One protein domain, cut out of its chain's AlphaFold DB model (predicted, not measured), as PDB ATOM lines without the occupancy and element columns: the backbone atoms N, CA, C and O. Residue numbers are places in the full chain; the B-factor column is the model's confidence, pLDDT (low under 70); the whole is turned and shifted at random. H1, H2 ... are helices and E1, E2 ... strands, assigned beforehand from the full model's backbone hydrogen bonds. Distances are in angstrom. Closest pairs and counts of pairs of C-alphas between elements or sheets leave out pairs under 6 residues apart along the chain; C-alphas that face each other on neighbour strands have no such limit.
ATOM      1  N   THR A   5      -8.603 -16.722  -7.375       56.50
ATOM      2  CA  THR A   5      -9.221 -15.429  -7.025       56.50
ATOM      3  C   THR A   5     -10.659 -15.483  -7.525       56.50
ATOM      4  O   THR A   5     -10.861 -15.647  -8.727       56.50
ATOM      5  N   LYS A   6     -11.645 -15.432  -6.622       55.44
ATOM      6  CA  LYS A   6     -13.062 -15.627  -6.957       55.44
ATOM      7  C   LYS A   6     -13.879 -14.396  -6.563       55.44
ATOM      8  O   LYS A   6     -14.144 -14.183  -5.385       55.44
ATOM      9  N   CYS A   7     -14.298 -13.628  -7.559       65.94
ATOM     10  CA  CYS A   7     -15.427 -12.698  -7.492       65.94
ATOM     11  C   CYS A   7     -16.413 -13.101  -8.607       65.94
ATOM     12  O   CYS A   7     -16.011 -13.815  -9.525       65.94
ATOM     13  N   GLU A   8     -17.694 -12.722  -8.559       75.38
ATOM     14  CA  GLU A   8     -18.637 -13.111  -9.630       75.38
ATOM     15  C   GLU A   8     -18.176 -12.651 -11.020       75.38
ATOM     16  O   GLU A   8     -18.353 -13.388 -11.998       75.38
ATOM     17  N   ASP A   9     -17.513 -11.497 -11.079       90.69
ATOM     18  CA  ASP A   9     -17.035 -10.881 -12.314       90.69
ATOM     19  C   ASP A   9     -15.642 -11.341 -12.744       90.69
ATOM     20  O   ASP A   9     -15.244 -11.074 -13.875       90.69
ATOM     21  N   ARG A  10     -14.909 -12.072 -11.895       95.56
ATOM     22  CA  ARG A  10     -13.527 -12.461 -12.188       95.56
ATOM     23  C   ARG A  10     -13.153 -13.829 -11.638       95.56
ATOM     24  O   ARG A  10     -13.305 -14.104 -10.444       95.56
ATOM     25  N   LEU A  11     -12.537 -14.641 -12.492       97.12
ATOM     26  CA  LEU A  11     -11.903 -15.900 -12.114       97.12
ATOM     27  C   LEU A  11     -10.642 -16.103 -12.950       97.12
ATOM     28  O   LEU A  11     -10.694 -15.990 -14.166       97.12
ATOM     29  N   ALA A  12      -9.524 -16.447 -12.309       96.25
ATOM     30  CA  ALA A  12      -8.302 -16.857 -12.999       96.25
ATOM     31  C   ALA A  12      -7.716 -18.126 -12.365       96.25
ATOM     32  O   ALA A  12      -7.527 -18.194 -11.147       96.25
ATOM     33  N   LEU A  13      -7.431 -19.122 -13.201       97.19
ATOM     34  CA  LEU A  13      -6.723 -20.348 -12.856       97.19
ATOM     35  C   LEU A  13      -5.218 -20.066 -12.880       97.19
ATOM     36  O   LEU A  13      -4.573 -20.106 -13.926       97.19
ATOM     37  N   ARG A  14      -4.646 -19.754 -11.714       94.31
ATOM     38  CA  ARG A  14      -3.205 -19.493 -11.587       94.31
ATOM     39  C   ARG A  14      -2.410 -20.803 -11.619       94.31
ATOM     40  O   ARG A  14      -2.805 -21.777 -10.979       94.31
ATOM     41  N   GLY A  15      -1.268 -20.798 -12.308       93.62
ATOM     42  CA  GLY A  15      -0.348 -21.942 -12.399       93.62
ATOM     43  C   GLY A  15      -0.540 -22.845 -13.622       93.62
ATOM     44  O   GLY A  15       0.074 -23.907 -13.679       93.62
ATOM     45  N   VAL A  16      -1.371 -22.451 -14.593       96.69
ATOM     46  CA  VAL A  16      -1.361 -23.069 -15.929       96.69
ATOM     47  C   VAL A  16      -0.038 -22.708 -16.608       96.69
ATOM     48  O   VAL A  16       0.323 -21.529 -16.640       96.69
ATOM     49  N   GLY A  17       0.687 -23.711 -17.114       93.94
ATOM     50  CA  GLY A  17       1.989 -23.514 -17.756       93.94
ATOM     51  C   GLY A  17       1.912 -22.555 -18.946       93.94
ATOM     52  O   GLY A  17       0.925 -22.564 -19.682       93.94
ATOM     53  N   ARG A  18       2.946 -21.723 -19.114       95.31
ATOM     54  CA  ARG A  18       3.080 -20.841 -20.280       95.31
ATOM     55  C   ARG A  18       3.277 -21.691 -21.533       95.31
ATOM     56  O   ARG A  18       4.121 -22.580 -21.527       95.31
ATOM     57  N   VAL A  19       2.541 -21.354 -22.586       96.75
ATOM     58  CA  VAL A  19       2.793 -21.826 -23.953       96.75
ATOM     59  C   VAL A  19       3.373 -20.683 -24.780       96.75
ATOM     60  O   VAL A  19       3.108 -19.513 -24.486       96.75
ATOM     61  N   GLY A  20       4.177 -21.006 -25.785       95.31
ATOM     62  CA  GLY A  20       4.763 -20.021 -26.685       95.31
ATOM     63  C   GLY A  20       5.989 -20.546 -27.413       95.31
ATOM     64  O   GLY A  20       6.512 -21.601 -27.061       95.31
ATOM     65  N   PHE A  21       6.450 -19.778 -28.402       94.75
ATOM     66  CA  PHE A  21       7.644 -20.125 -29.164       94.75
ATOM     67  C   PHE A  21       8.872 -20.265 -28.258       94.75
ATOM     68  O   PHE A  21       9.021 -19.547 -27.257       94.75
ATOM     69  N   TYR A  22       9.766 -21.173 -28.632       93.38
ATOM     70  CA  TYR A  22      10.991 -21.468 -27.919       93.38
ATOM     71  C   TYR A  22      11.797 -20.193 -27.671       93.38
ATOM     72  O   TYR A  22      12.089 -19.402 -28.567       93.38
ATOM     73  N   ASN A  23      12.176 -20.002 -26.410       89.19
ATOM     74  CA  ASN A  23      12.763 -18.757 -25.916       89.19
ATOM     75  C   ASN A  23      14.184 -18.935 -25.356       89.19
ATOM     76  O   ASN A  23      14.703 -18.034 -24.699       89.19
ATOM     77  N   GLY A  24      14.811 -20.092 -25.592       89.00
ATOM     78  CA  GLY A  24      16.147 -20.396 -25.075       89.00
ATOM     79  C   GLY A  24      16.186 -21.207 -23.773       89.00
ATOM     80  O   GLY A  24      17.287 -21.477 -23.289       89.00
ATOM     81  N   SER A  25      15.038 -21.618 -23.219       90.50
ATOM     82  CA  SER A  25      14.946 -22.472 -22.019       90.50
ATOM     83  C   SER A  25      15.680 -23.811 -22.156       90.50
ATOM     84  O   SER A  25      16.069 -24.221 -23.246       90.50
ATOM     85  N   ASP A  26      15.857 -24.535 -21.053       91.44
ATOM     86  CA  ASP A  26      16.343 -25.924 -21.039       91.44
ATOM     87  C   ASP A  26      15.277 -26.951 -21.460       91.44
ATOM     88  O   ASP A  26      15.605 -28.107 -21.714       91.44
ATOM     89  N   HIS A  27      14.019 -26.544 -21.618       93.12
ATOM     90  CA  HIS A  27      13.001 -27.377 -22.249       93.12
ATOM     91  C   HIS A  27      13.257 -27.521 -23.752       93.12
ATOM     92  O   HIS A  27      13.701 -26.571 -24.404       93.12
ATOM     93  N   THR A  28      12.965 -28.698 -24.306       93.56
ATOM     94  CA  THR A  28      12.922 -28.872 -25.765       93.56
ATOM     95  C   THR A  28      11.864 -27.944 -26.369       93.56
ATOM     96  O   THR A  28      10.876 -27.674 -25.683       93.56
ATOM     97  N   PRO A  29      12.039 -27.453 -27.611       93.88
ATOM     98  CA  PRO A  29      11.013 -26.656 -28.278       93.88
ATOM     99  C   PRO A  29       9.640 -27.339 -28.247       93.88
ATOM    100  O   PRO A  29       9.553 -28.564 -28.353       93.88
ATOM    101  N   GLU A  30       8.601 -26.527 -28.060       96.38
ATOM    102  CA  GLU A  30       7.196 -26.920 -28.164       96.38
ATOM    103  C   GLU A  30       6.489 -25.887 -29.055       96.38
ATOM    104  O   GLU A  30       5.599 -25.170 -28.598       96.38
ATOM    105  N   ASP A  31       6.936 -25.724 -30.303       95.81
ATOM    106  CA  ASP A  31       6.490 -24.616 -31.161       95.81
ATOM    107  C   ASP A  31       5.156 -24.901 -31.869       95.81
ATOM    108  O   ASP A  31       4.583 -24.000 -32.482       95.81
ATOM    109  N   ILE A  32       4.612 -26.120 -31.734       96.81
ATOM    110  CA  ILE A  32       3.324 -26.512 -32.316       96.81
ATOM    111  C   ILE A  32       2.179 -26.215 -31.324       96.81
ATOM    112  O   ILE A  32       2.057 -26.901 -30.297       96.81
ATOM    113  N   PRO A  33       1.289 -25.237 -31.608       97.25
ATOM    114  CA  PRO A  33       0.426 -24.665 -30.572       97.25
ATOM    115  C   PRO A  33      -0.591 -25.625 -29.957       97.25
ATOM    116  O   PRO A  33      -0.765 -25.645 -28.737       97.25
ATOM    117  N   PHE A  34      -1.281 -26.430 -30.771       98.19
ATOM    118  CA  PHE A  34      -2.368 -27.279 -30.271       98.19
ATOM    119  C   PHE A  34      -1.896 -28.356 -29.272       98.19
ATOM    120  O   PHE A  34      -2.431 -28.384 -28.157       98.19
ATOM    121  N   PRO A  35      -0.891 -29.200 -29.589       98.38
ATOM    122  CA  PRO A  35      -0.368 -30.185 -28.646       98.38
ATOM    123  C   PRO A  35       0.209 -29.553 -27.374       98.38
ATOM    124  O   PRO A  35      -0.036 -30.079 -26.289       98.38
ATOM    125  N   SER A  36       0.908 -28.414 -27.465       98.06
ATOM    126  CA  SER A  36       1.460 -27.742 -26.277       98.06
ATOM    127  C   SER A  36       0.358 -27.160 -25.383       98.06
ATOM    128  O   SER A  36       0.356 -27.381 -24.169       98.06
ATOM    129  N   CYS A  37      -0.662 -26.516 -25.967       98.62
ATOM    130  CA  CYS A  37      -1.828 -26.033 -25.220       98.62
ATOM    131  C   CYS A  37      -2.556 -27.174 -24.504       98.62
ATOM    132  O   CYS A  37      -2.860 -27.065 -23.312       98.62
ATOM    133  N   LEU A  38      -2.804 -28.289 -25.198       98.69
ATOM    134  CA  LEU A  38      -3.447 -29.447 -24.584       98.69
ATOM    135  C   LEU A  38      -2.567 -30.051 -23.479       98.69
ATOM    136  O   LEU A  38      -3.072 -30.326 -22.391       98.69
ATOM    137  N   ALA A  39      -1.256 -30.180 -23.699       98.31
ATOM    138  CA  ALA A  39      -0.321 -30.672 -22.690       98.31
ATOM    139  C   ALA A  39      -0.334 -29.801 -21.421       98.31
ATOM    140  O   ALA A  39      -0.458 -30.319 -20.307       98.31
ATOM    141  N   ALA A  40      -0.254 -28.477 -21.577       98.12
ATOM    142  CA  ALA A  40      -0.279 -27.524 -20.471       98.12
ATOM    143  C   ALA A  40      -1.611 -27.563 -19.702       98.12
ATOM    144  O   ALA A  40      -1.615 -27.553 -18.464       98.12
ATOM    145  N   ALA A  41      -2.741 -27.666 -20.409       98.56
ATOM    146  CA  ALA A  41      -4.059 -27.784 -19.790       98.56
ATOM    147  C   ALA A  41      -4.217 -29.102 -19.012       98.56
ATOM    148  O   ALA A  41      -4.651 -29.081 -17.857       98.56
ATOM    149  N   LEU A  42      -3.817 -30.235 -19.602       97.94
ATOM    150  CA  LEU A  42      -3.898 -31.557 -18.971       97.94
ATOM    151  C   LEU A  42      -3.005 -31.654 -17.724       97.94
ATOM    152  O   LEU A  42      -3.450 -32.096 -16.661       97.94
ATOM    153  N   ARG A  43      -1.771 -31.144 -17.795       96.31
ATOM    154  CA  ARG A  43      -0.886 -31.056 -16.622       96.31
ATOM    155  C   ARG A  43      -1.505 -30.209 -15.511       96.31
ATOM    156  O   ARG A  43      -1.471 -30.600 -14.346       96.31
ATOM    157  N   PHE A  44      -2.136 -29.085 -15.852       97.25
ATOM    158  CA  PHE A  44      -2.802 -28.239 -14.859       97.25
ATOM    159  C   PHE A  44      -3.984 -28.935 -14.160       97.25
ATOM    160  O   PHE A  44      -4.194 -28.760 -12.951       97.25
ATOM    161  N   ILE A  45      -4.779 -29.728 -14.885       96.12
ATOM    162  CA  ILE A  45      -5.910 -30.457 -14.286       96.12
ATOM    163  C   ILE A  45      -5.469 -31.667 -13.448       96.12
ATOM    164  O   ILE A  45      -6.280 -32.172 -12.677       96.12
ATOM    165  N   GLY A  46      -4.183 -32.029 -13.486       94.25
ATOM    166  CA  GLY A  46      -3.561 -32.985 -12.568       94.25
ATOM    167  C   GLY A  46      -2.875 -34.167 -13.245       94.25
ATOM    168  O   GLY A  46      -2.492 -35.102 -12.547       94.25
ATOM    169  N   GLU A  47      -2.722 -34.151 -14.570       92.81
ATOM    170  CA  GLU A  47      -2.055 -35.239 -15.275       92.81
ATOM    171  C   GLU A  47      -0.535 -35.249 -15.042       92.81
ATOM    172  O   GLU A  47       0.171 -34.266 -15.287       92.81
ATOM    173  N   GLY A  48      -0.028 -36.393 -14.578       87.31
ATOM    174  CA  GLY A  48       1.347 -36.586 -14.108       87.31
ATOM    175  C   GLY A  48       2.304 -37.176 -15.144       87.31
ATOM    176  O   GLY A  48       3.113 -38.026 -14.789       87.31
ATOM    177  N   TYR A  49       2.204 -36.774 -16.413       88.31
ATOM    178  CA  TYR A  49       3.078 -37.292 -17.474       88.31
ATOM    179  C   TYR A  49       4.557 -36.975 -17.231       88.31
ATOM    180  O   TYR A  49       4.901 -35.908 -16.709       88.31
ATOM    181  N   SER A  50       5.423 -37.891 -17.659       92.19
ATOM    182  CA  SER A  50       6.866 -37.826 -17.444       92.19
ATOM    183  C   SER A  50       7.536 -36.626 -18.114       92.19
ATOM    184  O   SER A  50       7.023 -36.020 -19.060       92.19
ATOM    185  N   TRP A  51       8.699 -36.286 -17.564       94.94
ATOM    186  CA  TRP A  51       9.699 -35.443 -18.198       94.94
ATOM    187  C   TRP A  51      10.951 -36.287 -18.387       94.94
ATOM    188  O   TRP A  51      11.407 -36.928 -17.438       94.94
ATOM    189  N   THR A  52      11.528 -36.253 -19.582       96.44
ATOM    190  CA  THR A  52      12.778 -36.954 -19.871       96.44
ATOM    191  C   THR A  52      13.933 -35.959 -19.897       96.44
ATOM    192  O   THR A  52      13.913 -34.988 -20.649       96.44
ATOM    193  N   THR A  53      14.957 -36.194 -19.072       97.12
ATOM    194  CA  THR A  53      16.188 -35.387 -19.066       97.12
ATOM    195  C   THR A  53      17.278 -36.088 -19.861       97.12
ATOM    196  O   THR A  53      17.586 -37.249 -19.600       97.12
ATOM    197  N   PHE A  54      17.899 -35.381 -20.800       95.31
ATOM    198  CA  PHE A  54      18.999 -35.906 -21.611       95.31
ATOM    199  C   PHE A  54      20.006 -34.799 -21.941       95.31
ATOM    200  O   PHE A  54      19.741 -33.620 -21.724       95.31
ATOM    201  N   THR A  55      21.193 -35.167 -22.424       95.06
ATOM    202  CA  THR A  55      22.214 -34.203 -22.858       95.06
ATOM    203  C   THR A  55      22.489 -34.387 -24.339       95.06
ATOM    204  O   THR A  55      22.822 -35.483 -24.779       95.06
ATOM    205  N   GLU A  56      22.374 -33.305 -25.102       89.75
ATOM    206  CA  GLU A  56      22.615 -33.295 -26.541       89.75
ATOM    207  C   GLU A  56      23.273 -31.969 -26.939       89.75
ATOM    208  O   GLU A  56      22.906 -30.902 -26.443       89.75
ATOM    209  N   LYS A  57      24.291 -32.038 -27.810       86.12
ATOM    210  CA  LYS A  57      25.068 -30.873 -28.283       86.12
ATOM    211  C   LYS A  57      25.613 -29.994 -27.138       86.12
ATOM    212  O   LYS A  57      25.649 -28.773 -27.239       86.12
ATOM    213  N   GLY A  58      26.038 -30.623 -26.038       89.94
ATOM    214  CA  GLY A  58      26.630 -29.935 -24.881       89.94
ATOM    215  C   GLY A  58      25.632 -29.191 -23.985       89.94
ATOM    216  O   GLY A  58      26.061 -28.484 -23.078       89.94
ATOM    217  N   LYS A  59      24.323 -29.357 -24.210       92.81
ATOM    218  CA  LYS A  59      23.257 -28.788 -23.382       92.81
ATOM    219  C   LYS A  59      22.412 -29.902 -22.767       92.81
ATOM    220  O   LYS A  59      22.118 -30.901 -23.423       92.81
ATOM    221  N   THR A  60      22.034 -29.730 -21.504       96.38
ATOM    222  CA  THR A  60      21.028 -30.572 -20.849       96.38
ATOM    223  C   THR A  60      19.642 -30.066 -21.225       96.38
ATOM    224  O   THR A  60      19.365 -28.873 -21.112       96.38
ATOM    225  N   TRP A  61      18.799 -30.984 -21.684       96.44
ATOM    226  CA  TRP A  61      17.449 -30.726 -22.155       96.44
ATOM    227  C   TRP A  61      16.422 -31.447 -21.295       96.44
ATOM    228  O   TRP A  61      16.708 -32.507 -20.729       96.44
ATOM    229  N   HIS A  62      15.230 -30.870 -21.190       96.56
ATOM    230  CA  HIS A  62      14.069 -31.456 -20.527       96.56
ATOM    231  C   HIS A  62      12.942 -31.590 -21.553       96.56
ATOM    232  O   HIS A  62      12.394 -30.598 -22.029       96.56
ATOM    233  N   ARG A  63      12.618 -32.828 -21.929       96.31
ATOM    234  CA  ARG A  63      11.555 -33.144 -22.886       96.31
ATOM    235  C   ARG A  63      10.250 -33.411 -22.157       96.31
ATOM    236  O   ARG A  63      10.213 -34.214 -21.224       96.31
ATOM    237  N   ASN A  64       9.184 -32.775 -22.618       96.12
ATOM    238  CA  ASN A  64       7.823 -33.036 -22.177       96.12
ATOM    239  C   ASN A  64       7.259 -34.254 -22.927       96.12
ATOM    240  O   ASN A  64       6.815 -34.126 -24.064       96.12
ATOM    241  N   ASP A  65       7.247 -35.438 -22.312       96.31
ATOM    242  CA  ASP A  65       6.834 -36.668 -23.014       96.31
ATOM    243  C   ASP A  65       5.355 -36.639 -23.438       96.31
ATOM    244  O   ASP A  65       4.983 -37.206 -24.462       96.31
ATOM    245  N   LEU A  66       4.520 -35.887 -22.710       96.81
ATOM    246  CA  LEU A  66       3.126 -35.649 -23.090       96.81
ATOM    247  C   LEU A  66       3.000 -34.883 -24.410       96.81
ATOM    248  O   LEU A  66       2.128 -35.185 -25.219       96.81
ATOM    249  N   TYR A  67       3.854 -33.884 -24.626       98.06
ATOM    250  CA  TYR A  67       3.859 -33.125 -25.872       98.06
ATOM    251  C   TYR A  67       4.196 -34.035 -27.064       98.06
ATOM    252  O   TYR A  67       3.532 -33.976 -28.096       98.06
ATOM    253  N   ILE A  68       5.156 -34.947 -26.878       98.06
ATOM    254  CA  ILE A  68       5.547 -35.945 -27.881       98.06
ATOM    255  C   ILE A  68       4.404 -36.926 -28.181       98.06
ATOM    256  O   ILE A  68       4.081 -37.140 -29.350       98.06
ATOM    257  N   GLU A  69       3.744 -37.475 -27.150       96.88
ATOM    258  CA  GLU A  69       2.556 -38.334 -27.321       96.88
ATOM    259  C   GLU A  69       1.451 -37.609 -28.107       96.88
ATOM    260  O   GLU A  69       0.874 -38.174 -29.037       96.88
ATOM    261  N   LEU A  70       1.181 -36.339 -27.784       98.38
ATOM    262  CA  LEU A  70       0.146 -35.539 -28.440       98.38
ATOM    263  C   LEU A  70       0.492 -35.174 -29.889       98.38
ATOM    264  O   LEU A  70      -0.393 -35.204 -30.748       98.38
ATOM    265  N   LEU A  71       1.758 -34.881 -30.202       98.38
ATOM    266  CA  LEU A  71       2.220 -34.704 -31.584       98.38
ATOM    267  C   LEU A  71       2.027 -35.983 -32.414       98.38
ATOM    268  O   LEU A  71       1.632 -35.914 -33.579       98.38
ATOM    269  N   GLY A  72       2.258 -37.149 -31.810       98.19
ATOM    270  CA  GLY A  72       1.986 -38.447 -32.426       98.19
ATOM    271  C   GLY A  72       0.501 -38.711 -32.649       98.19
ATOM    272  O   GLY A  72       0.079 -39.020 -33.762       98.19
ATOM    273  N   ALA A  73      -0.304 -38.558 -31.595       98.00
ATOM    274  CA  ALA A  73      -1.740 -38.834 -31.605       98.00
ATOM    275  C   ALA A  73      -2.525 -37.909 -32.546       98.00
ATOM    276  O   ALA A  73      -3.447 -38.355 -33.230       98.00
ATOM    277  N   SER A  74      -2.138 -36.633 -32.617       97.94
ATOM    278  CA  SER A  74      -2.683 -35.671 -33.583       97.94
ATOM    279  C   SER A  74      -2.290 -36.002 -35.026       97.94
ATOM    280  O   SER A  74      -3.007 -35.644 -35.959       97.94
ATOM    281  N   GLY A  75      -1.177 -36.715 -35.226       97.12
ATOM    282  CA  GLY A  75      -0.568 -36.971 -36.531       97.12
ATOM    283  C   GLY A  75       0.347 -35.844 -37.016       97.12
ATOM    284  O   GLY A  75       0.982 -35.990 -38.058       97.12
ATOM    285  N   GLY A 113     -13.073 -36.778 -22.890       97.31
ATOM    286  CA  GLY A 113     -14.069 -36.184 -23.776       97.31
ATOM    287  C   GLY A 113     -13.717 -34.733 -24.117       97.31
ATOM    288  O   GLY A 113     -12.968 -34.065 -23.396       97.31
ATOM    289  N   PHE A 114     -14.290 -34.227 -25.204       97.88
ATOM    290  CA  PHE A 114     -14.223 -32.814 -25.552       97.88
ATOM    291  C   PHE A 114     -15.494 -32.376 -26.260       97.88
ATOM    292  O   PHE A 114     -16.193 -33.178 -26.880       97.88
ATOM    293  N   ARG A 115     -15.720 -31.066 -26.249       96.50
ATOM    294  CA  ARG A 115     -16.763 -30.437 -27.048       96.50
ATOM    295  C   ARG A 115     -16.236 -29.198 -27.746       96.50
ATOM    296  O   ARG A 115     -15.603 -28.351 -27.114       96.50
ATOM    297  N   SER A 116     -16.531 -29.097 -29.040       96.62
ATOM    298  CA  SER A 116     -16.301 -27.880 -29.818       96.62
ATOM    299  C   SER A 116     -17.461 -26.909 -29.631       96.62
ATOM    300  O   SER A 116     -18.631 -27.305 -29.637       96.62
ATOM    301  N   VAL A 117     -17.138 -25.634 -29.459       97.19
ATOM    302  CA  VAL A 117     -18.092 -24.529 -29.442       97.19
ATOM    303  C   VAL A 117     -17.707 -23.584 -30.571       97.19
ATOM    304  O   VAL A 117     -16.822 -22.745 -30.420       97.19
ATOM    305  N   ASP A 118     -18.395 -23.728 -31.699       95.56
ATOM    306  CA  ASP A 118     -18.149 -22.969 -32.927       95.56
ATOM    307  C   ASP A 118     -19.190 -21.867 -33.117       95.56
ATOM    308  O   ASP A 118     -20.345 -22.011 -32.706       95.56
ATOM    309  N   LYS A 119     -18.826 -20.763 -33.771       94.19
ATOM    310  CA  LYS A 119     -19.800 -19.727 -34.148       94.19
ATOM    311  C   LYS A 119     -20.906 -20.324 -35.026       94.19
ATOM    312  O   LYS A 119     -20.643 -20.969 -36.035       94.19
ATOM    313  N   SER A 120     -22.154 -20.072 -34.643       92.50
ATOM    314  CA  SER A 120     -23.345 -20.452 -35.410       92.50
ATOM    315  C   SER A 120     -23.807 -19.351 -36.371       92.50
ATOM    316  O   SER A 120     -24.644 -19.599 -37.236       92.50
ATOM    317  N   GLY A 121     -23.274 -18.134 -36.211       91.44
ATOM    318  CA  GLY A 121     -23.741 -16.926 -36.894       91.44
ATOM    319  C   GLY A 121     -24.901 -16.236 -36.167       91.44
ATOM    320  O   GLY A 121     -25.472 -15.282 -36.689       91.44
ATOM    321  N   SER A 122     -25.260 -16.705 -34.968       92.19
ATOM    322  CA  SER A 122     -26.340 -16.141 -34.158       92.19
ATOM    323  C   SER A 122     -25.857 -14.944 -33.330       92.19
ATOM    324  O   SER A 122     -24.768 -15.011 -32.754       92.19
ATOM    325  N   PRO A 123     -26.683 -13.893 -33.138       90.19
ATOM    326  CA  PRO A 123     -26.376 -12.797 -32.212       90.19
ATOM    327  C   PRO A 123     -26.075 -13.250 -30.772       90.19
ATOM    328  O   PRO A 123     -25.438 -12.522 -30.019       90.19
ATOM    329  N   GLY A 124     -26.536 -14.442 -30.373       94.75
ATOM    330  CA  GLY A 124     -26.297 -15.010 -29.042       94.75
ATOM    331  C   GLY A 124     -24.984 -15.786 -28.890       94.75
ATOM    332  O   GLY A 124     -24.735 -16.317 -27.808       94.75
ATOM    333  N   ASP A 125     -24.158 -15.893 -29.936       96.31
ATOM    334  CA  ASP A 125     -22.934 -16.702 -29.882       96.31
ATOM    335  C   ASP A 125     -21.934 -16.176 -28.844       96.31
ATOM    336  O   ASP A 125     -21.378 -16.977 -28.098       96.31
ATOM    337  N   GLU A 126     -21.752 -14.858 -28.717       97.56
ATOM    338  CA  GLU A 126     -20.819 -14.295 -27.731       97.56
ATOM    339  C   GLU A 126     -21.230 -14.651 -26.300       97.56
ATOM    340  O   GLU A 126     -20.431 -15.176 -25.523       97.56
ATOM    341  N   ALA A 127     -22.511 -14.467 -25.971       97.38
ATOM    342  CA  ALA A 127     -23.053 -14.840 -24.670       97.38
ATOM    343  C   ALA A 127     -22.912 -16.350 -24.401       97.38
ATOM    344  O   ALA A 127     -22.619 -16.755 -23.272       97.38
ATOM    345  N   ARG A 128     -23.068 -17.190 -25.435       97.62
ATOM    346  CA  ARG A 128     -22.840 -18.636 -25.332       97.62
ATOM    347  C   ARG A 128     -21.373 -18.946 -25.043       97.62
ATOM    348  O   ARG A 128     -21.110 -19.691 -24.107       97.62
ATOM    349  N   PHE A 129     -20.432 -18.353 -25.782       98.44
ATOM    350  CA  PHE A 129     -18.994 -18.532 -25.553       98.44
ATOM    351  C   PHE A 129     -18.609 -18.103 -24.133       98.44
ATOM    352  O   PHE A 129     -17.948 -18.860 -23.428       98.44
ATOM    353  N   VAL A 130     -19.088 -16.943 -23.667       98.19
ATOM    354  CA  VAL A 130     -18.876 -16.484 -22.286       98.19
ATOM    355  C   VAL A 130     -19.391 -17.511 -21.278       98.19
ATOM    356  O   VAL A 130     -18.687 -17.836 -20.321       98.19
ATOM    357  N   ASN A 131     -20.597 -18.047 -21.472       97.75
ATOM    358  CA  ASN A 131     -21.155 -19.037 -20.555       97.75
ATOM    359  C   ASN A 131     -20.304 -20.319 -20.505       97.75
ATOM    360  O   ASN A 131     -19.971 -20.777 -19.413       97.75
ATOM    361  N   GLU A 132     -19.892 -20.847 -21.657       98.06
ATOM    362  CA  GLU A 132     -19.001 -22.015 -21.745       98.06
ATOM    363  C   GLU A 132     -17.669 -21.759 -21.034       98.06
ATOM    364  O   GLU A 132     -17.213 -22.573 -20.225       98.06
ATOM    365  N   ILE A 133     -17.102 -20.566 -21.245       98.50
ATOM    366  CA  ILE A 133     -15.853 -20.154 -20.610       98.50
ATOM    367  C   ILE A 133     -15.979 -20.146 -19.093       98.50
ATOM    368  O   ILE A 133     -15.186 -20.756 -18.370       98.50
ATOM    369  N   ARG A 134     -17.024 -19.493 -18.591       97.75
ATOM    370  CA  ARG A 134     -17.267 -19.388 -17.155       97.75
ATOM    371  C   ARG A 134     -17.533 -20.750 -16.527       97.75
ATOM    372  O   ARG A 134     -17.078 -20.976 -15.407       97.75
ATOM    373  N   GLN A 135     -18.263 -21.636 -17.202       97.00
ATOM    374  CA  GLN A 135     -18.575 -22.969 -16.687       97.00
ATOM    375  C   GLN A 135     -17.324 -23.852 -16.587       97.00
ATOM    376  O   GLN A 135     -17.061 -24.390 -15.509       97.00
ATOM    377  N   SER A 136     -16.514 -23.933 -17.647       98.12
ATOM    378  CA  SER A 136     -15.277 -24.731 -17.646       98.12
ATOM    379  C   SER A 136     -14.260 -24.216 -16.621       98.12
ATOM    380  O   SER A 136     -13.699 -24.971 -15.828       98.12
ATOM    381  N   LEU A 137     -14.079 -22.897 -16.530       98.00
ATOM    382  CA  LEU A 137     -13.145 -22.328 -15.560       98.00
ATOM    383  C   LEU A 137     -13.624 -22.497 -14.109       98.00
ATOM    384  O   LEU A 137     -12.810 -22.734 -13.216       98.00
ATOM    385  N   LYS A 138     -14.941 -22.442 -13.850       96.50
ATOM    386  CA  LYS A 138     -15.517 -22.748 -12.525       96.50
ATOM    387  C   LYS A 138     -15.302 -24.206 -12.115       96.50
ATOM    388  O   LYS A 138     -15.163 -24.456 -10.918       96.50
ATOM    389  N   SER A 139     -15.244 -25.141 -13.067       95.81
ATOM    390  CA  SER A 139     -14.885 -26.544 -12.806       95.81
ATOM    391  C   SER A 139     -13.369 -26.773 -12.718       95.81
ATOM    392  O   SER A 139     -12.920 -27.893 -12.486       95.81
ATOM    393  N   GLY A 140     -12.567 -25.707 -12.831       96.81
ATOM    394  CA  GLY A 140     -11.116 -25.763 -12.689       96.81
ATOM    395  C   GLY A 140     -10.389 -26.267 -13.935       96.81
ATOM    396  O   GLY A 140      -9.243 -26.704 -13.806       96.81
ATOM    397  N   LYS A 141     -11.030 -26.217 -15.111       98.06
ATOM    398  CA  LYS A 141     -10.468 -26.669 -16.389       98.06
ATOM    399  C   LYS A 141     -10.187 -25.472 -17.314       98.06
ATOM    400  O   LYS A 141     -11.126 -24.737 -17.642       98.06
ATOM    401  N   PRO A 142      -8.926 -25.258 -17.741       98.44
ATOM    402  CA  PRO A 142      -8.603 -24.323 -18.815       98.44
ATOM    403  C   PRO A 142      -9.310 -24.717 -20.113       98.44
ATOM    404  O   PRO A 142      -9.751 -25.856 -20.271       98.44
ATOM    405  N   ILE A 143      -9.395 -23.775 -21.042       98.56
ATOM    406  CA  ILE A 143     -10.047 -23.970 -22.338       98.56
ATOM    407  C   ILE A 143      -9.015 -23.742 -23.423       98.56
ATOM    408  O   ILE A 143      -8.218 -22.809 -23.328       98.56
ATOM    409  N   LEU A 144      -9.054 -24.577 -24.452       98.75
ATOM    410  CA  LEU A 144      -8.309 -24.337 -25.677       98.75
ATOM    411  C   LEU A 144      -9.165 -23.447 -26.580       98.75
ATOM    412  O   LEU A 144     -10.377 -23.630 -26.682       98.75
ATOM    413  N   SER A 145      -8.548 -22.473 -27.226       97.62
ATOM    414  CA  SER A 145      -9.237 -21.480 -28.050       97.62
ATOM    415  C   SER A 145      -8.455 -21.215 -29.320       97.62
ATOM    416  O   SER A 145      -7.231 -21.191 -29.267       97.62
ATOM    417  N   PHE A 146      -9.147 -20.963 -30.424       97.19
ATOM    418  CA  PHE A 146      -8.518 -20.598 -31.691       97.19
ATOM    419  C   PHE A 146      -8.831 -19.133 -32.013       97.19
ATOM    420  O   PHE A 146      -9.999 -18.778 -32.169       97.19
ATOM    421  N   GLY A 147      -7.803 -18.275 -32.078       93.94
ATOM    422  CA  GLY A 147      -7.927 -16.883 -32.551       93.94
ATOM    423  C   GLY A 147      -8.171 -15.783 -31.508       93.94
ATOM    424  O   GLY A 147      -8.446 -14.653 -31.888       93.94
ATOM    425  N   VAL A 148      -8.050 -16.049 -30.199       96.38
ATOM    426  CA  VAL A 148      -8.188 -14.980 -29.174       96.38
ATOM    427  C   VAL A 148      -7.081 -13.921 -29.298       96.38
ATOM    428  O   VAL A 148      -7.329 -12.729 -29.111       96.38
ATOM    429  N   VAL A 149      -5.851 -14.354 -29.592       96.31
ATOM    430  CA  VAL A 149      -4.683 -13.488 -29.811       96.31
ATOM    431  C   VAL A 149      -3.876 -14.022 -30.988       96.31
ATOM    432  O   VAL A 149      -3.405 -15.159 -30.932       96.31
ATOM    433  N   GLY A 150      -3.647 -13.163 -31.982       90.44
ATOM    434  CA  GLY A 150      -2.880 -13.478 -33.186       90.44
ATOM    435  C   GLY A 150      -3.700 -14.198 -34.261       90.44
ATOM    436  O   GLY A 150      -4.911 -13.984 -34.335       90.44
ATOM    437  N   PRO A 151      -3.059 -14.993 -35.141       90.56
ATOM    438  CA  PRO A 151      -3.776 -15.832 -36.099       90.56
ATOM    439  C   PRO A 151      -4.693 -16.837 -35.371       90.56
ATOM    440  O   PRO A 151      -4.586 -16.995 -34.151       90.56
ATOM    441  N   PRO A 152      -5.592 -17.538 -36.089       89.88
ATOM    442  CA  PRO A 152      -6.508 -18.535 -35.523       89.88
ATOM    443  C   PRO A 152      -5.812 -19.835 -35.068       89.88
ATOM    444  O   PRO A 152      -6.333 -20.926 -35.255       89.88
ATOM    445  N   GLU A 153      -4.647 -19.709 -34.439       92.94
ATOM    446  CA  GLU A 153      -3.869 -20.769 -33.813       92.94
ATOM    447  C   GLU A 153      -4.363 -21.054 -32.391       92.94
ATOM    448  O   GLU A 153      -5.028 -20.225 -31.754       92.94
ATOM    449  N   CYS A 154      -4.025 -22.241 -31.886       97.50
ATOM    450  CA  CYS A 154      -4.441 -22.659 -30.551       97.50
ATOM    451  C   CYS A 154      -3.750 -21.821 -29.461       97.50
ATOM    452  O   CYS A 154      -2.528 -21.682 -29.424       97.50
ATOM    453  N   GLY A 155      -4.545 -21.302 -28.533       98.19
ATOM    454  CA  GLY A 155      -4.115 -20.679 -27.287       98.19
ATOM    455  C   GLY A 155      -4.956 -21.172 -26.113       98.19
ATOM    456  O   GLY A 155      -5.935 -21.901 -26.281       98.19
ATOM    457  N   LEU A 156      -4.599 -20.743 -24.908       98.75
ATOM    458  CA  LEU A 156      -5.301 -21.095 -23.679       98.75
ATOM    459  C   LEU A 156      -6.098 -19.916 -23.144       98.75
ATOM    460  O   LEU A 156      -5.581 -18.806 -23.054       98.75
ATOM    461  N   ILE A 157      -7.319 -20.185 -22.691       98.81
ATOM    462  CA  ILE A 157      -8.072 -19.311 -21.791       98.81
ATOM    463  C   ILE A 157      -7.984 -19.928 -20.396       98.81
ATOM    464  O   ILE A 157      -8.416 -21.060 -20.157       98.81
ATOM    465  N   THR A 158      -7.405 -19.179 -19.467       98.69
ATOM    466  CA  THR A 158      -7.175 -19.590 -18.076       98.69
ATOM    467  C   THR A 158      -7.969 -18.736 -17.093       98.69
ATOM    468  O   THR A 158      -8.057 -19.067 -15.912       98.69
ATOM    469  N   GLY A 159      -8.599 -17.661 -17.560       98.25
ATOM    470  CA  GLY A 159      -9.424 -16.799 -16.738       98.25
ATOM    471  C   GLY A 159     -10.309 -15.855 -17.538       98.25
ATOM    472  O   GLY A 159     -10.216 -15.754 -18.759       98.25
ATOM    473  N   TYR A 160     -11.150 -15.135 -16.809       98.25
ATOM    474  CA  TYR A 160     -11.908 -13.994 -17.300       98.25
ATOM    475  C   TYR A 160     -11.948 -12.880 -16.257       98.25
ATOM    476  O   TYR A 160     -11.798 -13.126 -15.055       98.25
ATOM    477  N   ASP A 161     -12.204 -11.670 -16.738       97.69
ATOM    478  CA  ASP A 161     -12.547 -10.486 -15.955       97.69
ATOM    479  C   ASP A 161     -13.820  -9.840 -16.525       97.69
ATOM    480  O   ASP A 161     -14.259 -10.181 -17.631       97.69
ATOM    481  N   GLU A 162     -14.415  -8.918 -15.768       96.12
ATOM    482  CA  GLU A 162     -15.630  -8.179 -16.154       96.12
ATOM    483  C   GLU A 162     -16.750  -9.088 -16.680       96.12
ATOM    484  O   GLU A 162     -17.331  -8.882 -17.747       96.12
ATOM    485  N   GLY A 163     -16.992 -10.181 -15.959       94.56
ATOM    486  CA  GLY A 163     -18.055 -11.131 -16.263       94.56
ATOM    487  C   GLY A 163     -17.872 -11.916 -17.569       94.56
ATOM    488  O   GLY A 163     -18.801 -12.633 -17.947       94.56
ATOM    489  N   GLY A 164     -16.709 -11.826 -18.227       96.44
ATOM    490  CA  GLY A 164     -16.424 -12.430 -19.536       96.44
ATOM    491  C   GLY A 164     -16.049 -11.421 -20.628       96.44
ATOM    492  O   GLY A 164     -15.635 -11.831 -21.710       96.44
ATOM    493  N   GLY A 165     -16.153 -10.115 -20.354       97.25
ATOM    494  CA  GLY A 165     -15.745  -9.062 -21.294       97.25
ATOM    495  C   GLY A 165     -14.232  -9.003 -21.543       97.25
ATOM    496  O   GLY A 165     -13.788  -8.490 -22.573       97.25
ATOM    497  N   VAL A 166     -13.435  -9.567 -20.630       98.38
ATOM    498  CA  VAL A 166     -11.981  -9.722 -20.765       98.38
ATOM    499  C   VAL A 166     -11.617 -11.190 -20.596       98.38
ATOM    500  O   VAL A 166     -12.035 -11.812 -19.619       98.38
ATOM    501  N   LEU A 167     -10.791 -11.728 -21.492       98.56
ATOM    502  CA  LEU A 167     -10.177 -13.046 -21.323       98.56
ATOM    503  C   LEU A 167      -8.741 -12.926 -20.829       98.56
ATOM    504  O   LEU A 167      -8.028 -11.981 -21.176       98.56
ATOM    505  N   ILE A 168      -8.345 -13.904 -20.016       98.69
ATOM    506  CA  ILE A 168      -6.999 -14.058 -19.470       98.69
ATOM    507  C   ILE A 168      -6.451 -15.412 -19.912       98.69
ATOM    508  O   ILE A 168      -7.179 -16.408 -19.836       98.69
ATOM    509  N   GLY A 169      -5.194 -15.485 -20.346       98.44
ATOM    510  CA  GLY A 169      -4.670 -16.744 -20.868       98.44
ATOM    511  C   GLY A 169      -3.236 -16.729 -21.380       98.44
ATOM    512  O   GLY A 169      -2.454 -15.850 -21.043       98.44
ATOM    513  N   TRP A 170      -2.894 -17.715 -22.206       98.50
ATOM    514  CA  TRP A 170      -1.594 -17.806 -22.874       98.50
ATOM    515  C   TRP A 170      -1.776 -17.947 -24.386       98.50
ATOM    516  O   TRP A 170      -2.646 -18.693 -24.834       98.50
ATOM    517  N   SER A 171      -0.963 -17.246 -25.171       97.94
ATOM    518  CA  SER A 171      -0.903 -17.387 -26.630       97.94
ATOM    519  C   SER A 171       0.543 -17.296 -27.101       97.94
ATOM    520  O   SER A 171       1.331 -16.528 -26.554       97.94
ATOM    521  N   TYR A 172       0.871 -18.019 -28.169       96.50
ATOM    522  CA  TYR A 172       2.167 -17.939 -28.850       96.50
ATOM    523  C   TYR A 172       2.479 -16.540 -29.383       96.50
ATOM    524  O   TYR A 172       3.639 -16.159 -29.521       96.50
ATOM    525  N   PHE A 173       1.436 -15.761 -29.658       96.12
ATOM    526  CA  PHE A 173       1.533 -14.500 -30.379       96.12
ATOM    527  C   PHE A 173       1.370 -13.271 -29.476       96.12
ATOM    528  O   PHE A 173       1.462 -12.146 -29.962       96.12
ATOM    529  N   GLN A 174       1.158 -13.455 -28.166       96.50
ATOM    530  CA  GLN A 174       0.874 -12.355 -27.230       96.50
ATOM    531  C   GLN A 174       2.016 -11.336 -27.093       96.50
ATOM    532  O   GLN A 174       1.762 -10.164 -26.823       96.50
ATOM    533  N   ASP A 175       3.255 -11.768 -27.332       95.00
ATOM    534  CA  ASP A 175       4.454 -10.930 -27.235       95.00
ATOM    535  C   ASP A 175       4.952 -10.455 -28.613       95.00
ATOM    536  O   ASP A 175       5.933  -9.714 -28.701       95.00
ATOM    537  N   LEU A 176       4.291 -10.861 -29.704       93.75
ATOM    538  CA  LEU A 176       4.733 -10.570 -31.065       93.75
ATOM    539  C   LEU A 176       4.081  -9.279 -31.588       93.75
ATOM    540  O   LEU A 176       2.858  -9.241 -31.736       93.75
ATOM    541  N   PRO A 177       4.862  -8.232 -31.932       92.69
ATOM    542  CA  PRO A 177       4.324  -6.935 -32.357       92.69
ATOM    543  C   PRO A 177       3.283  -6.969 -33.491       92.69
ATOM    544  O   PRO A 177       2.332  -6.192 -33.429       92.69
ATOM    545  N   PRO A 178       3.384  -7.851 -34.510       90.12
ATOM    546  CA  PRO A 178       2.352  -7.942 -35.547       90.12
ATOM    547  C   PRO A 178       0.985  -8.430 -35.041       90.12
ATOM    548  O   PRO A 178      -0.015  -8.255 -35.733       90.12
ATOM    549  N   PHE A 179       0.929  -9.044 -33.856       92.44
ATOM    550  CA  PHE A 179      -0.219  -9.815 -33.373       92.44
ATOM    551  C   PHE A 179      -0.737  -9.385 -31.992       92.44
ATOM    552  O   PHE A 179      -1.814  -9.816 -31.582       92.44
ATOM    553  N   ASN A 180      -0.017  -8.518 -31.279       91.81
ATOM    554  CA  ASN A 180      -0.324  -8.143 -29.896       91.81
ATOM    555  C   ASN A 180      -1.139  -6.843 -29.747       91.81
ATOM    556  O   ASN A 180      -1.224  -6.268 -28.660       91.81
ATOM    557  N   SER A 181      -1.773  -6.367 -30.824       92.12
ATOM    558  CA  SER A 181      -2.603  -5.160 -30.778       92.12
ATOM    559  C   SER A 181      -3.745  -5.301 -29.760       92.12
ATOM    560  O   SER A 181      -4.570  -6.219 -29.826       92.12
ATOM    561  N   GLY A 182      -3.797  -4.381 -28.793       93.38
ATOM    562  CA  GLY A 182      -4.786  -4.388 -27.712       93.38
ATOM    563  C   GLY A 182      -4.663  -5.573 -26.747       93.38
ATOM    564  O   GLY A 182      -5.657  -5.922 -26.111       93.38
ATOM    565  N   VAL A 183      -3.493  -6.216 -26.685       97.31
ATOM    566  CA  VAL A 183      -3.155  -7.230 -25.682       97.31
ATOM    567  C   VAL A 183      -2.454  -6.548 -24.508       97.31
ATOM    568  O   VAL A 183      -1.422  -5.900 -24.666       97.31
ATOM    569  N   GLU A 184      -3.028  -6.692 -23.320       97.81
ATOM    570  CA  GLU A 184      -2.407  -6.325 -22.046       97.81
ATOM    571  C   GLU A 184      -1.851  -7.581 -21.361       97.81
ATOM    572  O   GLU A 184      -2.050  -8.695 -21.842       97.81
ATOM    573  N   HIS A 185      -1.181  -7.422 -20.218       97.56
ATOM    574  CA  HIS A 185      -0.616  -8.542 -19.467       97.56
ATOM    575  C   HIS A 185      -0.990  -8.494 -17.985       97.56
ATOM    576  O   HIS A 185      -1.049  -7.438 -17.354       97.56
ATOM    577  N   GLU A 186      -1.237  -9.670 -17.421       96.69
ATOM    578  CA  GLU A 186      -1.290  -9.899 -15.981       96.69
ATOM    579  C   GLU A 186       0.118  -9.914 -15.378       96.69
ATOM    580  O   GLU A 186       1.116 -10.114 -16.069       96.69
ATOM    581  N   SER A 187       0.208  -9.784 -14.053       94.25
ATOM    582  CA  SER A 187       1.493  -9.839 -13.343       94.25
ATOM    583  C   SER A 187       2.217 -11.185 -13.471       94.25
ATOM    584  O   SER A 187       3.417 -11.245 -13.235       94.25
ATOM    585  N   ASP A 188       1.500 -12.268 -13.789       93.62
ATOM    586  CA  ASP A 188       2.077 -13.596 -14.040       93.62
ATOM    587  C   ASP A 188       2.424 -13.836 -15.517       93.62
ATOM    588  O   ASP A 188       2.847 -14.934 -15.867       93.62
ATOM    589  N   GLY A 189       2.265 -12.816 -16.368       96.12
ATOM    590  CA  GLY A 189       2.584 -12.855 -17.791       96.12
ATOM    591  C   GLY A 189       1.456 -13.363 -18.684       96.12
ATOM    592  O   GLY A 189       1.607 -13.309 -19.899       96.12
ATOM    593  N   THR A 190       0.325 -13.825 -18.138       98.00
ATOM    594  CA  THR A 190      -0.832 -14.190 -18.975       98.00
ATOM    595  C   THR A 190      -1.348 -12.973 -19.749       98.00
ATOM    596  O   THR A 190      -1.331 -11.851 -19.232       98.00
ATOM    597  N   TYR A 191      -1.803 -13.170 -20.988       98.31
ATOM    598  CA  TYR A 191      -2.443 -12.107 -21.755       98.31
ATOM    599  C   TYR A 191      -3.726 -11.649 -21.059       98.31
ATOM    600  O   TYR A 191      -4.388 -12.420 -20.365       98.31
ATOM    601  N   ARG A 192      -4.111 -10.404 -21.316       98.19
ATOM    602  CA  ARG A 192      -5.421  -9.814 -21.053       98.19
ATOM    603  C   ARG A 192      -5.962  -9.264 -22.363       98.19
ATOM    604  O   ARG A 192      -5.313  -8.420 -22.980       98.19
ATOM    605  N   LYS A 193      -7.148  -9.703 -22.786       97.88
ATOM    606  CA  LYS A 193      -7.722  -9.281 -24.071       97.88
ATOM    607  C   LYS A 193      -9.215  -8.972 -23.969       97.88
ATOM    608  O   LYS A 193     -10.017  -9.826 -23.596       97.88
ATOM    609  N   ARG A 194      -9.576  -7.735 -24.324       97.94
ATOM    610  CA  ARG A 194     -10.951  -7.285 -24.618       97.94
ATOM    611  C   ARG A 194     -11.281  -7.503 -26.088       97.94
ATOM    612  O   ARG A 194     -10.368  -7.649 -26.897       97.94
ATOM    613  N   ASN A 195     -12.569  -7.423 -26.429       96.12
ATOM    614  CA  ASN A 195     -13.060  -7.522 -27.811       96.12
ATOM    615  C   ASN A 195     -12.517  -8.772 -28.522       96.12
ATOM    616  O   ASN A 195     -12.123  -8.717 -29.678       96.12
ATOM    617  N   TRP A 196     -12.444  -9.883 -27.790       96.69
ATOM    618  CA  TRP A 196     -11.861 -11.144 -28.243       96.69
ATOM    619  C   TRP A 196     -12.811 -11.934 -29.154       96.69
ATOM    620  O   TRP A 196     -12.369 -12.709 -30.000       96.69
ATOM    621  N   PHE A 197     -14.126 -11.756 -28.992       97.31
ATOM    622  CA  PHE A 197     -15.122 -12.585 -29.666       97.31
ATOM    623  C   PHE A 197     -15.099 -12.481 -31.203       97.31
ATOM    624  O   PHE A 197     -15.189 -13.529 -31.846       97.31
ATOM    625  N   PRO A 198     -14.940 -11.296 -31.835       95.19
ATOM    626  CA  PRO A 198     -14.836 -11.193 -33.292       95.19
ATOM    627  C   PRO A 198     -13.733 -12.074 -33.891       95.19
ATOM    628  O   PRO A 198     -13.995 -12.766 -34.876       95.19
ATOM    629  N   ASP A 199     -12.573 -12.137 -33.236       94.81
ATOM    630  CA  ASP A 199     -11.388 -12.861 -33.712       94.81
ATOM    631  C   ASP A 199     -11.388 -14.346 -33.312       94.81
ATOM    632  O   ASP A 199     -10.767 -15.173 -33.972       94.81
ATOM    633  N   THR A 200     -12.145 -14.724 -32.278       96.38
ATOM    634  CA  THR A 200     -12.189 -16.109 -31.779       96.38
ATOM    635  C   THR A 200     -13.045 -16.999 -32.675       96.38
ATOM    636  O   THR A 200     -14.233 -16.744 -32.863       96.38
ATOM    637  N   TRP A 201     -12.474 -18.059 -33.234       94.62
ATOM    638  CA  TRP A 201     -13.169 -18.956 -34.162       94.62
ATOM    639  C   TRP A 201     -13.958 -20.028 -33.421       94.62
ATOM    640  O   TRP A 201     -15.138 -20.249 -33.710       94.62
ATOM    641  N   SER A 202     -13.316 -20.650 -32.439       96.31
ATOM    642  CA  SER A 202     -13.854 -21.809 -31.741       96.31
ATOM    643  C   SER A 202     -13.216 -21.989 -30.367       96.31
ATOM    644  O   SER A 202     -12.096 -21.537 -30.102       96.31
ATOM    645  N   LEU A 203     -13.961 -22.644 -29.477       98.44
ATOM    646  CA  LEU A 203     -13.479 -23.103 -28.176       98.44
ATOM    647  C   LEU A 203     -13.518 -24.624 -28.135       98.44
ATOM    648  O   LEU A 203     -14.501 -25.225 -28.561       98.44
ATOM    649  N   ILE A 204     -12.505 -25.230 -27.532       98.56
ATOM    650  CA  ILE A 204     -12.487 -26.651 -27.205       98.56
ATOM    651  C   ILE A 204     -12.549 -26.786 -25.689       98.56
ATOM    652  O   ILE A 204     -11.604 -26.459 -24.961       98.56
ATOM    653  N   VAL A 205     -13.700 -27.254 -25.215       98.56
ATOM    654  CA  VAL A 205     -13.975 -27.484 -23.797       98.56
ATOM    655  C   VAL A 205     -13.536 -28.899 -23.438       98.56
ATOM    656  O   VAL A 205     -13.996 -29.866 -24.044       98.56
ATOM    657  N   ILE A 206     -12.649 -29.014 -22.446       98.38
ATOM    658  CA  ILE A 206     -12.189 -30.299 -21.908       98.38
ATOM    659  C   ILE A 206     -13.295 -30.878 -21.024       98.38
ATOM    660  O   ILE A 206     -13.657 -30.292 -19.997       98.38
ATOM    661  N   GLU A 207     -13.821 -32.042 -21.394       97.50
ATOM    662  CA  GLU A 207     -14.870 -32.712 -20.627       97.50
ATOM    663  C   GLU A 207     -14.263 -33.677 -19.599       97.50
ATOM    664  O   GLU A 207     -13.127 -33.504 -19.144       97.50
ATOM    665  N   ASP A 208     -15.063 -34.601 -19.085       94.81
ATOM    666  CA  ASP A 208     -14.606 -35.548 -18.076       94.81
ATOM    667  C   ASP A 208     -13.746 -36.656 -18.688       94.81
ATOM    668  O   ASP A 208     -13.689 -36.847 -19.907       94.81
ATOM    669  N   LYS A 209     -13.031 -37.361 -17.808       95.81
ATOM    670  CA  LYS A 209     -12.272 -38.540 -18.205       95.81
ATOM    671  C   LYS A 209     -13.221 -39.586 -18.774       95.81
ATOM    672  O   LYS A 209     -14.294 -39.830 -18.225       95.81
ATOM    673  N   VAL A 210     -12.772 -40.217 -19.842       95.06
ATOM    674  CA  VAL A 210     -13.388 -41.398 -20.439       95.06
ATOM    675  C   VAL A 210     -12.381 -42.543 -20.392       95.06
ATOM    676  O   VAL A 210     -11.227 -42.347 -20.001       95.06
TER     677      VAL A 210
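This is residues 5 to 75 and 113 to 210 of the 374 residues of an uncharacterized protein of Firmicutes bacterium (UniProt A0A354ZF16). A strongly twisted sheet of nine strands curls round helix H3 on one face and has helix H1 on the opposite face. Beyond H1 come H2 and the two-strand hairpin E3 E4, which reaches farthest from the middle. The printed part has 169 residues, with three named helices and eleven named strands in the order E1 E2 H1 E3 E4 H2 E5 H3 E6 E7 E8 E9 E10 E11; the class is mixed, helices and strands. The large sheet is branched, and its neighbour pairs are antiparallel. The whole is compact, with a radius of gyration of the C-alphas of 16.1 A and spans of 55 by 40 by 32 A.

E1, residues 5 to 7, and E2, residues 10 to 13, form an antiparallel hairpin, with N 7 and O 10 at 3.1 A. E2 is also antiparallel to E7, residues 154 to 161, with N 13 and O 158 at 2.8 A. E7 bends by 61 degrees at residue 158. E6, residues 143 to 146, lies on the same side of E7 as E2, with N 145 and O 155 at 2.8 A. E8, residues 166 to 170, lies on the other side, with N 168 and O 159 at 2.9 A. E6 E7 E8 form a meander, each strand the antiparallel neighbour of the one before. E10, residues 191 to 194, pairs with E8 at N 193 and O 167, 2.9 A, and with edge strand E9, residues 183 to 185, at N 192 and O 184, 2.7 A. E11, residues 202 to 209, pairs with E6 at N 204 and O 144, 2.8 A, and with edge strand E5, residues 113 to 118, at N 117 and O 203, 2.8 A. H1, residues 33 to 45, lies over E6 and E7 at a height over the sheet of 8.6 A; its closest C-alphas to E7 are Phe 34 and Cys 154, 5.1 A. The sheet curls round H3, residues 125 to 138; the C-alphas of Leu 137 and Gly 159 are the closest of H3 and E7, 6.8 A. H2, residues 65 to 74, touches residues 35 to 39 of H1 alone, closest at C-alphas Pro 35 and Leu 70, 5.4 A, at a steep tilt of 52 degrees, opposite ways. E3, residues 51 to 56, and E4, residues 59 to 64, form a hairpin, with N 61 and O 54 at 2.8 A. In H1, H2 and H3 every O i to N i+4 pair is within hydrogen-bond range.

E1 begins at C-alpha 5, (-9.221, -15.429, -7.025). H1 measures 18.4 A, H2 14.3 A and H3 19.8 A from first to last C-alpha; E7 measures 20.7 A. E11 measures 21.6 A and ends at C-alpha 209, (-12.272, -38.540, -18.205).

The C-alphas farthest apart, Gly 58 and Pro 123, are 56.2 A from each other. Residues 76 to 112 are not printed; C-alphas 75 and 113 are 18.6 A apart across this cut. The links E2 to H1 and E8 to E9 are long. Mean pLDDT of the printed part is 95.1; residues 5 to 7 are under 70.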